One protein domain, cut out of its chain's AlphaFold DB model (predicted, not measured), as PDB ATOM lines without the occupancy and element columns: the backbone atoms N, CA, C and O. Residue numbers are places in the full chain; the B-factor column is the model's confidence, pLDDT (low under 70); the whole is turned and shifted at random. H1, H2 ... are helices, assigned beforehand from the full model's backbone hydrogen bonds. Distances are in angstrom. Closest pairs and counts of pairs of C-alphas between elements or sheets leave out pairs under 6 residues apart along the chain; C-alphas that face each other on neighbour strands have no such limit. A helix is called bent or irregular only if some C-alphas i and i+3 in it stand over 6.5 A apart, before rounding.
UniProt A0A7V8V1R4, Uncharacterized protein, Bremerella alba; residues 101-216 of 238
ATOM      1  N   SER A 101     148.796 148.177  63.231       94.12
ATOM      2  CA  SER A 101     148.142 147.804  61.982       94.12
ATOM      3  C   SER A 101     148.685 148.576  60.776       94.12
ATOM      4  O   SER A 101     148.801 147.992  59.706       94.12
ATOM      5  N   VAL A 102     149.073 149.847  60.932       96.75
ATOM      6  CA  VAL A 102     149.747 150.601  59.856       96.75
ATOM      7  C   VAL A 102     151.154 150.053  59.593       96.75
ATOM      8  O   VAL A 102     151.554 149.907  58.439       96.75
ATOM      9  N   VAL A 103     151.918 149.711  60.636       97.38
ATOM     10  CA  VAL A 103     153.270 149.139  60.479       97.38
ATOM     11  C   VAL A 103     153.234 147.742  59.846       97.38
ATOM     12  O   VAL A 103     154.174 147.361  59.148       97.38
ATOM     13  N   GLU A 104     152.153 146.983  60.026       95.81
ATOM     14  CA  GLU A 104     151.902 145.749  59.275       95.81
ATOM     15  C   GLU A 104     151.807 146.016  57.764       95.81
ATOM     16  O   GLU A 104     152.522 145.380  56.988       95.81
ATOM     17  N   ASP A 105     151.033 147.019  57.347       96.31
ATOM     18  CA  ASP A 105     150.921 147.410  55.936       96.31
ATOM     19  C   ASP A 105     152.241 147.987  55.381       96.31
ATOM     20  O   ASP A 105     152.607 147.721  54.234       96.31
ATOM     21  N   LEU A 106     153.025 148.706  56.196       98.06
ATOM     22  CA  LEU A 106     154.375 149.146  55.812       98.06
ATOM     23  C   LEU A 106     155.325 147.966  55.597       98.06
ATOM     24  O   LEU A 106     156.123 147.983  54.657       98.06
ATOM     25  N   MET A 107     155.236 146.934  56.437       97.56
ATOM     26  CA  MET A 107     156.000 145.697  56.275       97.56
ATOM     27  C   MET A 107     155.616 144.989  54.966       97.56
ATOM     28  O   MET A 107     156.511 144.600  54.211       97.56
ATOM     29  N   VAL A 108     154.321 144.911  54.631       95.81
ATOM     30  CA  VAL A 108     153.834 144.379  53.342       95.81
ATOM     31  C   VAL A 108     154.411 145.175  52.163       95.81
ATOM     32  O   VAL A 108     154.924 144.593  51.201       95.81
ATOM     33  N   SER A 109     154.376 146.506  52.238       97.06
ATOM     34  CA  SER A 109     154.925 147.391  51.207       97.06
ATOM     35  C   SER A 109     156.436 147.247  51.043       97.06
ATOM     36  O   SER A 109     156.933 147.190  49.916       97.06
ATOM     37  N   ALA A 110     157.175 147.096  52.142       97.62
ATOM     38  CA  ALA A 110     158.605 146.831  52.091       97.62
ATOM     39  C   ALA A 110     158.906 145.470  51.440       97.62
ATOM     40  O   ALA A 110     159.760 145.398  50.560       97.62
ATOM     41  N   HIS A 111     158.171 144.403  51.770       95.88
ATOM     42  CA  HIS A 111     158.292 143.111  51.069       95.88
ATOM     43  C   HIS A 111     158.097 143.250  49.558       95.88
ATOM     44  O   HIS A 111     158.857 142.686  48.767       95.88
ATOM     45  N   ARG A 112     157.090 144.024  49.141       94.88
ATOM     46  CA  ARG A 112     156.829 144.301  47.726       94.88
ATOM     47  C   ARG A 112     158.026 144.985  47.067       94.88
ATOM     48  O   ARG A 112     158.459 144.539  46.007       94.88
ATOM     49  N   TRP A 113     158.613 145.986  47.717       96.75
ATOM     50  CA  TRP A 113     159.829 146.653  47.243       96.75
ATOM     51  C   TRP A 113     161.058 145.732  47.216       96.75
ATOM     52  O   TRP A 113     161.858 145.838  46.291       96.75
ATOM     53  N   MET A 114     161.200 144.776  48.144       95.75
ATOM     54  CA  MET A 114     162.325 143.821  48.150       95.75
ATOM     55  C   MET A 114     162.385 142.941  46.885       95.75
ATOM     56  O   MET A 114     163.473 142.500  46.487       95.75
ATOM     57  N   ARG A 115     161.238 142.720  46.218       92.62
ATOM     58  CA  ARG A 115     161.144 142.024  44.916       92.62
ATOM     59  C   ARG A 115     161.769 142.829  43.770       92.62
ATOM     60  O   ARG A 115     162.121 142.241  42.749       92.62
ATOM     61  N   THR A 116     161.930 144.139  43.939       92.69
ATOM     62  CA  THR A 116     162.469 145.063  42.938       92.69
ATOM     63  C   THR A 116     163.901 145.437  43.300       92.69
ATOM     64  O   THR A 116     164.153 146.046  44.333       92.69
ATOM     65  N   GLU A 117     164.863 145.111  42.433       92.81
ATOM     66  CA  GLU A 117     166.298 145.279  42.720       92.81
ATOM     67  C   GLU A 117     166.670 146.704  43.167       92.81
ATOM     68  O   GLU A 117     167.338 146.870  44.184       92.81
ATOM     69  N   MET A 118     166.163 147.728  42.473       93.56
ATOM     70  CA  MET A 118     166.443 149.137  42.791       93.56
ATOM     71  C   MET A 118     165.843 149.603  44.128       93.56
ATOM     72  O   MET A 118     166.342 150.559  44.716       93.56
ATOM     73  N   LEU A 119     164.792 148.938  44.618       95.94
ATOM     74  CA  LEU A 119     164.086 149.298  45.855       95.94
ATOM     75  C   LEU A 119     164.445 148.381  47.033       95.94
ATOM     76  O   LEU A 119     164.029 148.630  48.165       95.94
ATOM     77  N   ARG A 120     165.259 147.344  46.803       95.69
ATOM     78  CA  ARG A 120     165.628 146.367  47.832       95.69
ATOM     79  C   ARG A 120     166.391 146.998  48.993       95.69
ATOM     80  O   ARG A 120     166.114 146.693  50.144       95.69
ATOM     81  N   SER A 121     167.341 147.890  48.709       96.50
ATOM     82  CA  SER A 121     168.124 148.548  49.763       96.50
ATOM     83  C   SER A 121     167.263 149.409  50.704       96.50
ATOM     84  O   SER A 121     167.305 149.147  51.909       96.50
ATOM     85  N   PRO A 122     166.442 150.369  50.221       96.75
ATOM     86  CA  PRO A 122     165.583 151.152  51.113       96.75
ATOM     87  C   PRO A 122     164.549 150.286  51.848       96.75
ATOM     88  O   PRO A 122     164.337 150.470  53.044       96.75
ATOM     89  N   ALA A 123     163.972 149.274  51.193       97.56
ATOM     90  CA  ALA A 123     163.045 148.356  51.853       97.56
ATOM     91  C   ALA A 123     163.705 147.536  52.973       97.56
ATOM     92  O   ALA A 123     163.146 147.418  54.064       97.56
ATOM     93  N   SER A 124     164.921 147.025  52.741       97.94
ATOM     94  CA  SER A 124     165.714 146.322  53.757       97.94
ATOM     95  C   SER A 124     165.957 147.217  54.974       97.94
ATOM     96  O   SER A 124     165.808 146.772  56.111       97.94
ATOM     97  N   GLN A 125     166.252 148.504  54.766       97.88
ATOM     98  CA  GLN A 125     166.437 149.454  55.866       97.88
ATOM     99  C   GLN A 125     165.171 149.612  56.719       97.88
ATOM    100  O   GLN A 125     165.266 149.510  57.944       97.88
ATOM    101  N   THR A 126     163.994 149.784  56.108       98.12
ATOM    102  CA  THR A 126     162.720 149.860  56.845       98.12
ATOM    103  C   THR A 126     162.436 148.573  57.624       98.12
ATOM    104  O   THR A 126     162.116 148.625  58.809       98.12
ATOM    105  N   LEU A 127     162.618 147.401  57.009       98.44
ATOM    106  CA  LEU A 127     162.405 146.114  57.679       98.44
ATOM    107  C   LEU A 127     163.354 145.928  58.873       98.44
ATOM    108  O   LEU A 127     162.923 145.524  59.953       98.44
ATOM    109  N   LYS A 128     164.636 146.291  58.717       98.44
ATOM    110  CA  LYS A 128     165.616 146.276  59.815       98.44
ATOM    111  C   LYS A 128     165.200 147.206  60.954       98.44
ATOM    112  O   LYS A 128     165.399 146.853  62.114       98.44
ATOM    113  N   GLN A 129     164.627 148.372  60.650       97.94
ATOM    114  CA  GLN A 129     164.122 149.299  61.668       97.94
ATOM    115  C   GLN A 129     162.946 148.710  62.450       97.94
ATOM    116  O   GLN A 129     162.963 148.786  63.675       97.94
ATOM    117  N   ILE A 130     161.986 148.058  61.784       97.88
ATOM    118  CA  ILE A 130     160.861 147.374  62.451       97.88
ATOM    119  C   ILE A 130     161.376 146.309  63.434       97.88
ATOM    120  O   ILE A 130     160.947 146.261  64.593       97.88
ATOM    121  N   VAL A 131     162.331 145.476  62.999       97.81
ATOM    122  CA  VAL A 131     162.918 144.421  63.842       97.81
ATOM    123  C   VAL A 131     163.690 145.020  65.020       97.81
ATOM    124  O   VAL A 131     163.430 144.652  66.164       97.81
ATOM    125  N   ARG A 132     164.601 145.969  64.773       97.19
ATOM    126  CA  ARG A 132     165.419 146.597  65.828       97.19
ATOM    127  C   ARG A 132     164.575 147.349  66.846       97.19
ATOM    128  O   ARG A 132     164.703 147.090  68.032       97.19
ATOM    129  N   SER A 133     163.631 148.164  66.379       94.56
ATOM    130  CA  SER A 133     162.664 148.862  67.232       94.56
ATOM    131  C   SER A 133     161.930 147.890  68.159       94.56
ATOM    132  O   SER A 133     161.763 148.167  69.344       94.56
ATOM    133  N   THR A 134     161.549 146.717  67.644       93.19
ATOM    134  CA  THR A 134     160.902 145.674  68.448       93.19
ATOM    135  C   THR A 134     161.814 145.128  69.540       93.19
ATOM    136  O   THR A 134     161.373 144.995  70.682       93.19
ATOM    137  N   MET A 135     163.075 144.837  69.213       92.75
ATOM    138  CA  MET A 135     164.063 144.365  70.189       92.75
ATOM    139  C   MET A 135     164.396 145.431  71.245       92.75
ATOM    140  O   MET A 135     164.614 145.089  72.406       92.75
ATOM    141  N   ASP A 136     164.342 146.711  70.869       91.31
ATOM    142  CA  ASP A 136     164.581 147.864  71.747       91.31
ATOM    143  C   ASP A 136     163.377 148.203  72.654       91.31
ATOM    144  O   ASP A 136     163.421 149.150  73.439       91.31
ATOM    145  N   GLY A 137     162.288 147.427  72.581       86.19
ATOM    146  CA  GLY A 137     161.108 147.558  73.444       86.19
ATOM    147  C   GLY A 137     159.940 148.336  72.830       86.19
ATOM    148  O   GLY A 137     158.842 148.329  73.393       86.19
ATOM    149  N   HIS A 138     160.124 148.927  71.649       86.69
ATOM    150  CA  HIS A 138     159.048 149.466  70.813       86.69
ATOM    151  C   HIS A 138     158.468 148.340  69.967       86.69
ATOM    152  O   HIS A 138     158.751 148.196  68.778       86.69
ATOM    153  N   TYR A 139     157.720 147.484  70.647       86.62
ATOM    154  CA  TYR A 139     157.214 146.240  70.105       86.62
ATOM    155  C   TYR A 139     156.348 146.451  68.846       86.62
ATOM    156  O   TYR A 139     155.360 147.172  68.926       86.62
ATOM    157  N   TRP A 140     156.659 145.759  67.740       92.44
ATOM    158  CA  TRP A 140     155.824 145.670  66.532       92.44
ATOM    159  C   TRP A 140     155.412 144.221  66.232       92.44
ATOM    160  O   TRP A 140     156.251 143.319  66.178       92.44
ATOM    161  N   ASN A 141     154.121 143.973  65.996       91.06
ATOM    162  CA  ASN A 141     153.594 142.635  65.676       91.06
ATOM    163  C   ASN A 141     154.088 142.066  64.342       91.06
ATOM    164  O   ASN A 141     154.109 140.849  64.168       91.06
ATOM    165  N   SER A 142     154.546 142.928  63.442       93.94
ATOM    166  CA  SER A 142     155.087 142.566  62.137       93.94
ATOM    167  C   SER A 142     156.579 142.205  62.153       93.94
ATOM    168  O   SER A 142     157.117 141.827  61.114       93.94
ATOM    169  N   ALA A 143     157.269 142.260  63.301       95.62
ATOM    170  CA  ALA A 143     158.718 142.035  63.375       95.62
ATOM    171  C   ALA A 143     159.161 140.639  62.909       95.62
ATOM    172  O   ALA A 143     160.180 140.508  62.233       95.62
ATOM    173  N   SER A 144     158.385 139.597  63.227       95.69
ATOM    174  CA  SER A 144     158.677 138.234  62.766       95.69
ATOM    175  C   SER A 144     158.615 138.134  61.237       95.69
ATOM    176  O   SER A 144     159.535 137.606  60.617       95.69
ATOM    177  N   GLU A 145     157.582 138.713  60.622       96.06
ATOM    178  CA  GLU A 145     157.430 138.755  59.160       96.06
ATOM    179  C   GLU A 145     158.480 139.647  58.490       96.06
ATOM    180  O   GLU A 145     158.979 139.317  57.413       96.06
ATOM    181  N   ALA A 146     158.889 140.738  59.144       97.44
ATOM    182  CA  ALA A 146     159.979 141.577  58.664       97.44
ATOM    183  C   ALA A 146     161.323 140.828  58.661       97.44
ATOM    184  O   ALA A 146     162.086 140.925  57.698       97.44
ATOM    185  N   MET A 147     161.595 140.023  59.694       98.19
ATOM    186  CA  MET A 147     162.790 139.176  59.754       98.19
ATOM    187  C   MET A 147     162.767 138.078  58.677       98.19
ATOM    188  O   MET A 147     163.784 137.825  58.033       98.19
ATOM    189  N   ILE A 148     161.601 137.469  58.430       96.94
ATOM    190  CA  ILE A 148     161.403 136.495  57.344       96.94
ATOM    191  C   ILE A 148     161.710 137.133  55.980       96.94
ATOM    192  O   ILE A 148     162.429 136.539  55.175       96.94
ATOM    193  N   ALA A 149     161.224 138.354  55.737       96.31
ATOM    194  CA  ALA A 149     161.495 139.120  54.517       96.31
ATOM    195  C   ALA A 149     162.996 139.325  54.286       96.31
ATOM    196  O   ALA A 149     163.531 139.019  53.220       96.31
ATOM    197  N   LEU A 150     163.679 139.834  55.311       97.56
ATOM    198  CA  LEU A 150     165.105 140.128  55.269       97.56
ATOM    199  C   LEU A 150     165.915 138.869  54.970       97.56
ATOM    200  O   LEU A 150     166.736 138.878  54.058       97.56
ATOM    201  N   TYR A 151     165.628 137.771  55.673       96.75
ATOM    202  CA  TYR A 151     166.311 136.499  55.449       96.75
ATOM    203  C   TYR A 151     166.085 135.964  54.034       96.75
ATOM    204  O   TYR A 151     167.006 135.466  53.393       96.75
ATOM    205  N   LYS A 152     164.859 136.081  53.524       95.31
ATOM    206  CA  LYS A 152     164.498 135.592  52.197       95.31
ATOM    207  C   LYS A 152     165.251 136.295  51.072       95.31
ATOM    208  O   LYS A 152     165.718 135.638  50.144       95.31
ATOM    209  N   TYR A 153     165.282 137.623  51.106       94.19
ATOM    210  CA  TYR A 153     165.791 138.425  49.994       94.19
ATOM    211  C   TYR A 153     167.267 138.800  50.152       94.19
ATOM    212  O   TYR A 153     167.923 139.063  49.144       94.19
ATOM    213  N   ASP A 154     167.787 138.824  51.382       94.31
ATOM    214  CA  ASP A 154     169.191 139.111  51.674       94.31
ATOM    215  C   ASP A 154     169.691 138.346  52.924       94.31
ATOM    216  O   ASP A 154     169.896 138.922  54.002       94.31
ATOM    217  N   PRO A 155     169.877 137.015  52.828       93.44
ATOM    218  CA  PRO A 155     170.254 136.181  53.973       93.44
ATOM    219  C   PRO A 155     171.638 136.521  54.539       93.44
ATOM    220  O   PRO A 155     171.890 136.290  55.720       93.44
ATOM    221  N   GLN A 156     172.549 137.054  53.718       94.62
ATOM    222  CA  GLN A 156     173.905 137.393  54.156       94.62
ATOM    223  C   GLN A 156     173.916 138.689  54.970       94.62
ATOM    224  O   GLN A 156     174.465 138.710  56.070       94.62
ATOM    225  N   ASP A 157     173.269 139.742  54.467       95.25
ATOM    226  CA  ASP A 157     173.163 141.042  55.143       95.25
ATOM    227  C   ASP A 157     172.303 140.977  56.419       95.25
ATOM    228  O   ASP A 157     172.498 141.747  57.362       95.25
ATOM    229  N   SER A 158     171.361 140.034  56.485       96.50
ATOM    230  CA  SER A 158     170.456 139.867  57.628       96.50
ATOM    231  C   SER A 158     170.930 138.864  58.689       96.50
ATOM    232  O   SER A 158     170.311 138.771  59.750       96.50
ATOM    233  N   ALA A 159     172.035 138.144  58.463       97.25
ATOM    234  CA  ALA A 159     172.490 137.059  59.338       97.25
ATOM    235  C   ALA A 159     172.837 137.503  60.769       97.25
ATOM    236  O   ALA A 159     172.605 136.764  61.727       97.25
ATOM    237  N   GLU A 160     173.426 138.688  60.938       98.00
ATOM    238  CA  GLU A 160     173.706 139.244  62.268       98.00
ATOM    239  C   GLU A 160     172.418 139.616  63.000       98.00
ATOM    240  O   GLU A 160     172.200 139.152  64.117       98.00
ATOM    241  N   LEU A 161     171.520 140.333  62.324       98.44
ATOM    242  CA  LEU A 161     170.231 140.718  62.887       98.44
ATOM    243  C   LEU A 161     169.369 139.499  63.250       98.44
ATOM    244  O   LEU A 161     168.694 139.517  64.273       98.44
ATOM    245  N   LEU A 162     169.419 138.414  62.469       98.44
ATOM    246  CA  LEU A 162     168.726 137.168  62.806       98.44
ATOM    247  C   LEU A 162     169.252 136.549  64.110       98.44
ATOM    248  O   LEU A 162     168.465 136.015  64.892       98.44
ATOM    249  N   ARG A 163     170.567 136.613  64.361       98.12
ATOM    250  CA  ARG A 163     171.153 136.126  65.622       98.12
ATOM    251  C   ARG A 163     170.682 136.971  66.802       98.12
ATOM    252  O   ARG A 163     170.199 136.403  67.776       98.12
ATOM    253  N   GLU A 164     170.741 138.296  66.679       97.88
ATOM    254  CA  GLU A 164     170.231 139.232  67.695       97.88
ATOM    255  C   GLU A 164     168.736 138.997  67.972       97.88
ATOM    256  O   GLU A 164     168.309 138.881  69.121       97.88
ATOM    257  N   PHE A 165     167.940 138.826  66.914       97.44
ATOM    258  CA  PHE A 165     166.509 138.553  67.014       97.44
ATOM    259  C   PHE A 165     166.214 137.211  67.692       97.44
ATOM    260  O   PHE A 165     165.279 137.110  68.487       97.44
ATOM    261  N   ALA A 166     167.021 136.181  67.434       97.31
ATOM    262  CA  ALA A 166     166.903 134.890  68.104       97.31
ATOM    263  C   ALA A 166     167.264 134.964  69.596       97.31
ATOM    264  O   ALA A 166     166.612 134.309  70.414       97.31
ATOM    265  N   GLU A 167     168.277 135.751  69.962       96.00
ATOM    266  CA  GLU A 167     168.631 136.015  71.361       96.00
ATOM    267  C   GLU A 167     167.491 136.738  72.081       96.00
ATOM    268  O   GLU A 167     167.036 136.272  73.129       96.00
ATOM    269  N   TYR A 168     166.958 137.800  71.470       94.06
ATOM    270  CA  TYR A 168     165.771 138.506  71.953       94.06
ATOM    271  C   TYR A 168     164.584 137.552  72.152       94.06
ATOM    272  O   TYR A 168     164.000 137.503  73.233       94.06
ATOM    273  N   ALA A 169     164.266 136.728  71.150       94.00
ATOM    274  CA  ALA A 169     163.127 135.814  71.174       94.00
ATOM    275  C   ALA A 169     163.217 134.710  72.246       94.00
ATOM    276  O   ALA A 169     162.194 134.176  72.683       94.00
ATOM    277  N   ASN A 170     164.436 134.348  72.662       93.00
ATOM    278  CA  ASN A 170     164.689 133.402  73.753       93.00
ATOM    279  C   ASN A 170     164.866 134.083  75.119       93.00
ATOM    280  O   ASN A 170     165.034 133.392  76.128       93.00
ATOM    281  N   GLY A 171     164.824 135.414  75.154       88.94
ATOM    282  CA  GLY A 171     164.892 136.218  76.361       88.94
ATOM    283  C   GLY A 171     163.590 136.227  77.174       88.94
ATOM    284  O   GLY A 171     162.612 135.539  76.856       88.94
ATOM    285  N   PRO A 172     163.563 137.003  78.271       85.25
ATOM    286  CA  PRO A 172     162.345 137.217  79.040       85.25
ATOM    287  C   PRO A 172     161.292 137.935  78.188       85.25
ATOM    288  O   PRO A 172     161.610 138.836  77.416       85.25
ATOM    289  N   ALA A 173     160.020 137.560  78.355       77.19
ATOM    290  CA  ALA A 173     158.938 138.248  77.664       77.19
ATOM    291  C   ALA A 173     158.888 139.731  78.091       77.19
ATOM    292  O   ALA A 173     158.977 140.015  79.290       77.19
ATOM    293  N   PRO A 174     158.732 140.670  77.142       73.06
ATOM    294  CA  PRO A 174     158.595 142.078  77.467       73.06
ATOM    295  C   PRO A 174     157.321 142.302  78.286       73.06
ATOM    296  O   PRO A 174     156.287 141.673  78.054       73.06
ATOM    297  N   ASN A 175     157.384 143.226  79.244       66.50
ATOM    298  CA  ASN A 175     156.220 143.647  80.018       66.50
ATOM    299  C   ASN A 175     155.374 144.626  79.184       66.50
ATOM    300  O   ASN A 175     155.366 145.826  79.453       66.50
ATOM    301  N   HIS A 176     154.732 144.123  78.123       66.31
ATOM    302  CA  HIS A 176     153.911 144.913  77.207       66.31
ATOM    303  C   HIS A 176     152.463 144.383  77.164       66.31
ATOM    304  O   HIS A 176     152.256 143.194  76.912       66.31
ATOM    305  N   PRO A 177     151.438 145.234  77.357       62.38
ATOM    306  CA  PRO A 177     150.038 144.807  77.487       62.38
ATOM    307  C   PRO A 177     149.477 144.137  76.226       62.38
ATOM    308  O   PRO A 177     148.660 143.226  76.326       62.38
ATOM    309  N   SER A 178     149.945 144.529  75.037       62.84
ATOM    310  CA  SER A 178     149.551 143.891  73.771       62.84
ATOM    311  C   SER A 178     150.328 142.609  73.447       62.84
ATOM    312  O   SER A 178     150.050 141.975  72.428       62.84
ATOM    313  N   ARG A 179     151.294 142.195  74.287       67.06
ATOM    314  CA  ARG A 179     152.082 140.984  74.039       67.06
ATOM    315  C   ARG A 179     152.551 140.273  75.312       67.06
ATOM    316  O   ARG A 179     153.653 140.518  75.791       67.06
ATOM    317  N   PRO A 180     151.798 139.268  75.790       59.53
ATOM    318  CA  PRO A 180     152.203 138.479  76.949       59.53
ATOM    319  C   PRO A 180     153.278 137.415  76.635       59.53
ATOM    320  O   PRO A 180     153.659 136.665  77.531       59.53
ATOM    321  N   SER A 181     153.731 137.258  75.376       79.62
ATOM    322  CA  SER A 181     154.711 136.216  75.016       79.62
ATOM    323  C   SER A 181     155.495 136.478  73.722       79.62
ATOM    324  O   SER A 181     154.951 137.056  72.785       79.62
ATOM    325  N   LEU A 182     156.711 135.925  73.632       87.75
ATOM    326  CA  LEU A 182     157.596 135.944  72.450       87.75
ATOM    327  C   LEU A 182     157.471 134.692  71.558       87.75
ATOM    328  O   LEU A 182     158.400 134.305  70.852       87.75
ATOM    329  N   LYS A 183     156.334 133.983  71.618       90.69
ATOM    330  CA  LYS A 183     156.183 132.683  70.939       90.69
ATOM    331  C   LYS A 183     156.346 132.770  69.419       90.69
ATOM    332  O   LYS A 183     156.915 131.849  68.837       90.69
ATOM    333  N   GLN A 184     155.840 133.831  68.780       90.50
ATOM    334  CA  GLN A 184     155.934 133.963  67.321       90.50
ATOM    335  C   GLN A 184     157.368 134.288  66.887       90.50
ATOM    336  O   GLN A 184     157.865 133.614  65.994       90.50
ATOM    337  N   GLU A 185     158.061 135.209  67.572       93.94
ATOM    338  CA  GLU A 185     159.465 135.558  67.282       93.94
ATOM    339  C   GLU A 185     160.333 134.327  67.442       93.94
ATOM    340  O   GLU A 185     161.148 134.025  66.577       93.94
ATOM    341  N   LYS A 186     160.111 133.575  68.528       95.12
ATOM    342  CA  LYS A 186     160.860 132.352  68.794       95.12
ATOM    343  C   LYS A 186     160.642 131.332  67.687       95.12
ATOM    344  O   LYS A 186     161.609 130.788  67.165       95.12
ATOM    345  N   SER A 187     159.386 131.106  67.299       95.25
ATOM    346  CA  SER A 187     159.080 130.181  66.213       95.25
ATOM    347  C   SER A 187     159.689 130.634  64.887       95.25
ATOM    348  O   SER A 187     160.189 129.784  64.157       95.25
ATOM    349  N   ALA A 188     159.647 131.926  64.562       95.31
ATOM    350  CA  ALA A 188     160.227 132.449  63.331       95.31
ATOM    351  C   ALA A 188     161.756 132.315  63.338       95.31
ATOM    352  O   ALA A 188     162.322 131.727  62.420       95.31
ATOM    353  N   ALA A 189     162.419 132.767  64.404       96.88
ATOM    354  CA  ALA A 189     163.868 132.704  64.550       96.88
ATOM    355  C   ALA A 189     164.401 131.265  64.481       96.88
ATOM    356  O   ALA A 189     165.354 131.000  63.753       96.88
ATOM    357  N   GLU A 190     163.772 130.315  65.185       97.31
ATOM    358  CA  GLU A 190     164.181 128.903  65.158       97.31
ATOM    359  C   GLU A 190     164.087 128.299  63.753       97.31
ATOM    360  O   GLU A 190     165.009 127.607  63.321       97.31
ATOM    361  N   LYS A 191     162.995 128.574  63.032       96.94
ATOM    362  CA  LYS A 191     162.786 128.082  61.665       96.94
ATOM    363  C   LYS A 191     163.795 128.678  60.685       96.94
ATOM    364  O   LYS A 191     164.391 127.941  59.903       96.94
ATOM    365  N   LEU A 192     164.034 129.988  60.767       96.56
ATOM    366  CA  LEU A 192     165.016 130.679  59.926       96.56
ATOM    367  C   LEU A 192     166.442 130.171  60.188       96.56
ATOM    368  O   LEU A 192     167.156 129.856  59.243       96.56
ATOM    369  N   LEU A 193     166.839 129.996  61.454       96.50
ATOM    370  CA  LEU A 193     168.159 129.461  61.822       96.50
ATOM    371  C   LEU A 193     168.376 128.010  61.368       96.50
ATOM    372  O   LEU A 193     169.512 127.608  61.121       96.50
ATOM    373  N   ARG A 194     167.306 127.217  61.257       96.56
ATOM    374  CA  ARG A 194     167.345 125.857  60.696       96.56
ATOM    375  C   ARG A 194     167.306 125.829  59.167       96.56
ATOM    376  O   ARG A 194     167.474 124.757  58.595       96.56
ATOM    377  N   GLY A 195     167.077 126.971  58.516       92.81
ATOM    378  CA  GLY A 195     166.903 127.054  57.069       92.81
ATOM    379  C   GLY A 195     165.607 126.406  56.573       92.81
ATOM    380  O   GLY A 195     165.581 125.881  55.465       92.81
ATOM    381  N   GLU A 196     164.542 126.398  57.381       93.81
ATOM    382  CA  GLU A 196     163.247 125.835  56.982       93.81
ATOM    383  C   GLU A 196     162.581 126.721  55.913       93.81
ATOM    384  O   GLU A 196     161.936 127.717  56.231       93.81
ATOM    385  N   GLU A 197     162.714 126.358  54.634       89.00
ATOM    386  CA  GLU A 197     162.207 127.154  53.499       89.00
ATOM    387  C   GLU A 197     160.687 127.383  53.523       89.00
ATOM    388  O   GLU A 197     160.200 128.382  52.991       89.00
ATOM    389  N   GLU A 198     159.925 126.495  54.171       90.94
ATOM    390  CA  GLU A 198     158.464 126.588  54.268       90.94
ATOM    391  C   GLU A 198     157.999 127.924  54.857       90.94
ATOM    392  O   GLU A 198     156.975 128.449  54.422       90.94
ATOM    393  N   ILE A 199     158.768 128.521  55.779       91.75
ATOM    394  CA  ILE A 199     158.427 129.810  56.399       91.75
ATOM    395  C   ILE A 199     158.509 130.989  55.414       91.75
ATOM    396  O   ILE A 199     157.877 132.015  55.631       91.75
ATOM    397  N   LEU A 200     159.241 130.846  54.306       89.06
ATOM    398  CA  LEU A 200     159.484 131.926  53.342       89.06
ATOM    399  C   LEU A 200     158.368 132.061  52.293       89.06
ATOM    400  O   LEU A 200     158.354 133.020  51.514       89.06
ATOM    401  N   THR A 201     157.467 131.079  52.217       85.44
ATOM    402  CA  THR A 201     156.494 130.938  51.124       85.44
ATOM    403  C   THR A 201     155.128 131.600  51.346       85.44
ATOM    404  O   THR A 201     154.605 132.136  50.364       85.44
ATOM    405  N   PRO A 202     154.531 131.632  52.558       86.81
ATOM    406  CA  PRO A 202     153.152 132.096  52.728       86.81
ATOM    407  C   PRO A 202     152.963 133.555  52.310       86.81
ATOM    408  O   PRO A 202     152.003 133.886  51.619       86.81
ATOM    409  N   PHE A 203     153.916 134.421  52.652       85.31
ATOM    410  CA  PHE A 203     153.797 135.849  52.371       85.31
ATOM    411  C   PHE A 203     153.877 136.175  50.871       85.31
ATOM    412  O   PHE A 203     153.135 137.014  50.369       85.31
ATOM    413  N   ASP A 204     154.690 135.440  50.107       84.19
ATOM    414  CA  ASP A 204     154.729 135.582  48.645       84.19
ATOM    415  C   ASP A 204     153.396 135.236  47.989       84.19
ATOM    416  O   ASP A 204     153.021 135.843  46.985       84.19
ATOM    417  N   GLN A 205     152.696 134.233  48.522       88.38
ATOM    418  CA  GLN A 205     151.388 133.841  48.009       88.38
ATOM    419  C   GLN A 205     150.367 134.954  48.244       88.38
ATOM    420  O   GLN A 205     149.604 135.265  47.332       88.38
ATOM    421  N   ILE A 206     150.415 135.609  49.410       87.00
ATOM    422  CA  ILE A 206     149.580 136.777  49.722       87.00
ATOM    423  C   ILE A 206     149.872 137.921  48.744       87.00
ATOM    424  O   ILE A 206     148.947 138.445  48.124       87.00
ATOM    425  N   LEU A 207     151.144 138.268  48.526       87.69
ATOM    426  CA  LEU A 207     151.511 139.350  47.603       87.69
ATOM    427  C   LEU A 207     151.055 139.071  46.165       87.69
ATOM    428  O   LEU A 207     150.592 139.983  45.480       87.69
ATOM    429  N   ARG A 208     151.155 137.818  45.706       87.81
ATOM    430  CA  ARG A 208     150.655 137.403  44.385       87.81
ATOM    431  C   ARG A 208     149.130 137.432  44.305       87.81
ATOM    432  O   ARG A 208     148.593 137.785  43.261       87.81
ATOM    433  N   ALA A 209     148.434 137.071  45.382       87.06
ATOM    434  CA  ALA A 209     146.980 137.178  45.446       87.06
ATOM    435  C   ALA A 209     146.533 138.644  45.349       87.06
ATOM    436  O   ALA A 209     145.619 138.944  44.589       87.06
ATOM    437  N   GLN A 210     147.231 139.564  46.021       86.69
ATOM    438  CA  GLN A 210     146.999 141.008  45.884       86.69
ATOM    439  C   GLN A 210     147.287 141.514  44.459       86.69
ATOM    440  O   GLN A 210     146.509 142.296  43.918       86.69
ATOM    441  N   ASP A 211     148.368 141.035  43.825       86.44
ATOM    442  CA  ASP A 211     148.684 141.346  42.420       86.44
ATOM    443  C   ASP A 211     147.542 140.932  41.477       86.44
ATOM    444  O   ASP A 211     147.228 141.672  40.544       86.44
ATOM    445  N   ALA A 212     146.918 139.776  41.734       86.50
ATOM    446  CA  ALA A 212     145.781 139.265  40.971       86.50
ATOM    447  C   ALA A 212     144.466 139.995  41.290       86.50
ATOM    448  O   ALA A 212     143.672 140.235  40.383       86.50
ATOM    449  N   ALA A 213     144.244 140.383  42.550       84.88
ATOM    450  CA  ALA A 213     143.058 141.126  42.975       84.88
ATOM    451  C   ALA A 213     142.960 142.505  42.305       84.88
ATOM    452  O   ALA A 213     141.867 143.024  42.114       84.88
ATOM    453  N   ALA A 214     144.089 143.087  41.894       82.88
ATOM    454  CA  ALA A 214     144.093 144.337  41.138       82.88
ATOM    455  C   ALA A 214     143.419 144.235  39.754       82.88
ATOM    456  O   ALA A 214     143.058 145.257  39.181       82.88
ATOM    457  N   GLU A 215     143.238 143.020  39.228       83.06
ATOM    458  CA  GLU A 215     142.600 142.760  37.931       83.06
ATOM    459  C   GLU A 215     141.100 142.420  38.066       83.06
ATOM    460  O   GLU A 215     140.446 142.047  37.090       83.06
ATOM    461  N   THR A 216     140.540 142.507  39.277       84.81
ATOM    462  CA  THR A 216     139.133 142.195  39.552       84.81
ATOM    463  C   THR A 216     138.188 143.228  38.925       84.81
ATOM    464  O   THR A 216     138.429 144.435  38.946       84.81
TER     465      THR A 216
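Overview. This is residues 101 to 216 of the 238 residues of an uncharacterized protein of Bremerella alba (UniProt A0A7V8V1R4). Five helices, H1 to H5, make an up-and-down bundle, each running against the one before it, with H3 in the middle and H1, H2, H4 and H5 packed round it. After the bundle, short H6 packs on H3, and H7 leads away as an arm whose end, residues 209 to 216, sticks out. The printed part has 116 residues with seven named helices, H1 to H7 in chain order, and no named strand; its class is all helix. It is compact, with a radius of gyration of the C-alphas of 14.0 A and spans of 45 by 31 by 25 A.

Along the chain. Find C-alpha 101 at (148.142, 147.804, 61.982); from there H1 runs over residues 101 to 114, 20.2 A long. H2, residues 117 to 135, is the longest at 27.6 A, and it is irregular: C-alphas 118 and 121 are 7.2 A apart. Look next for H3 at residues 143 to 153, 15.6 A, beginning at C-alpha 143 at (158.718, 142.035, 63.375). H4 takes residues 159 to 169, 15.1 A, and H5 residues 183 to 193, 15.4 A. H6 is residues 197 to 200, and H7, residues 202 to 213, 16.7 A, ends at C-alpha 213 at (143.058, 141.126, 42.975).

Arrangement. Begin at the hub, H3, which touches H1, H2, H4, H5 and H6. H1 and H3 run the same way at a shallow tilt of 3 degrees, their closest C-alphas, His 111 and Ala 149, 6.2 A apart. H2 and H3 form a hairpin at 32 degrees, only just short of steep, closest at Val 131 and Ala 143, with C-alphas 4.9 A apart. H3 and H5 run the same way at a shallow tilt of 16 degrees; the C-alphas of Ser 144 and Glu 185 come closest, 5.3 A. H4 and H5 form a hairpin, closest at the C-alphas of Ala 169 and Lys 186, 4.8 A. H7 is close to H1 but not clearly touching it: the C-alphas of Arg 112 and Leu 207 are 7.3 A apart. Every O i to N i+4 pair is within hydrogen-bond range in H1, H3, H4, H5 and H7, and 13 of 15 in H2; H6 is too short for such a pair.

Size, cuts and confidence. The C-alphas farthest apart are those of Pro 172 and Thr 216, 46.1 A. The printed part has no cut. Look at residues 170 to 182 for the long link, H4 to H5; within it residues 175 to 180 have pLDDT under 70, while the mean of the printed part is 91.6.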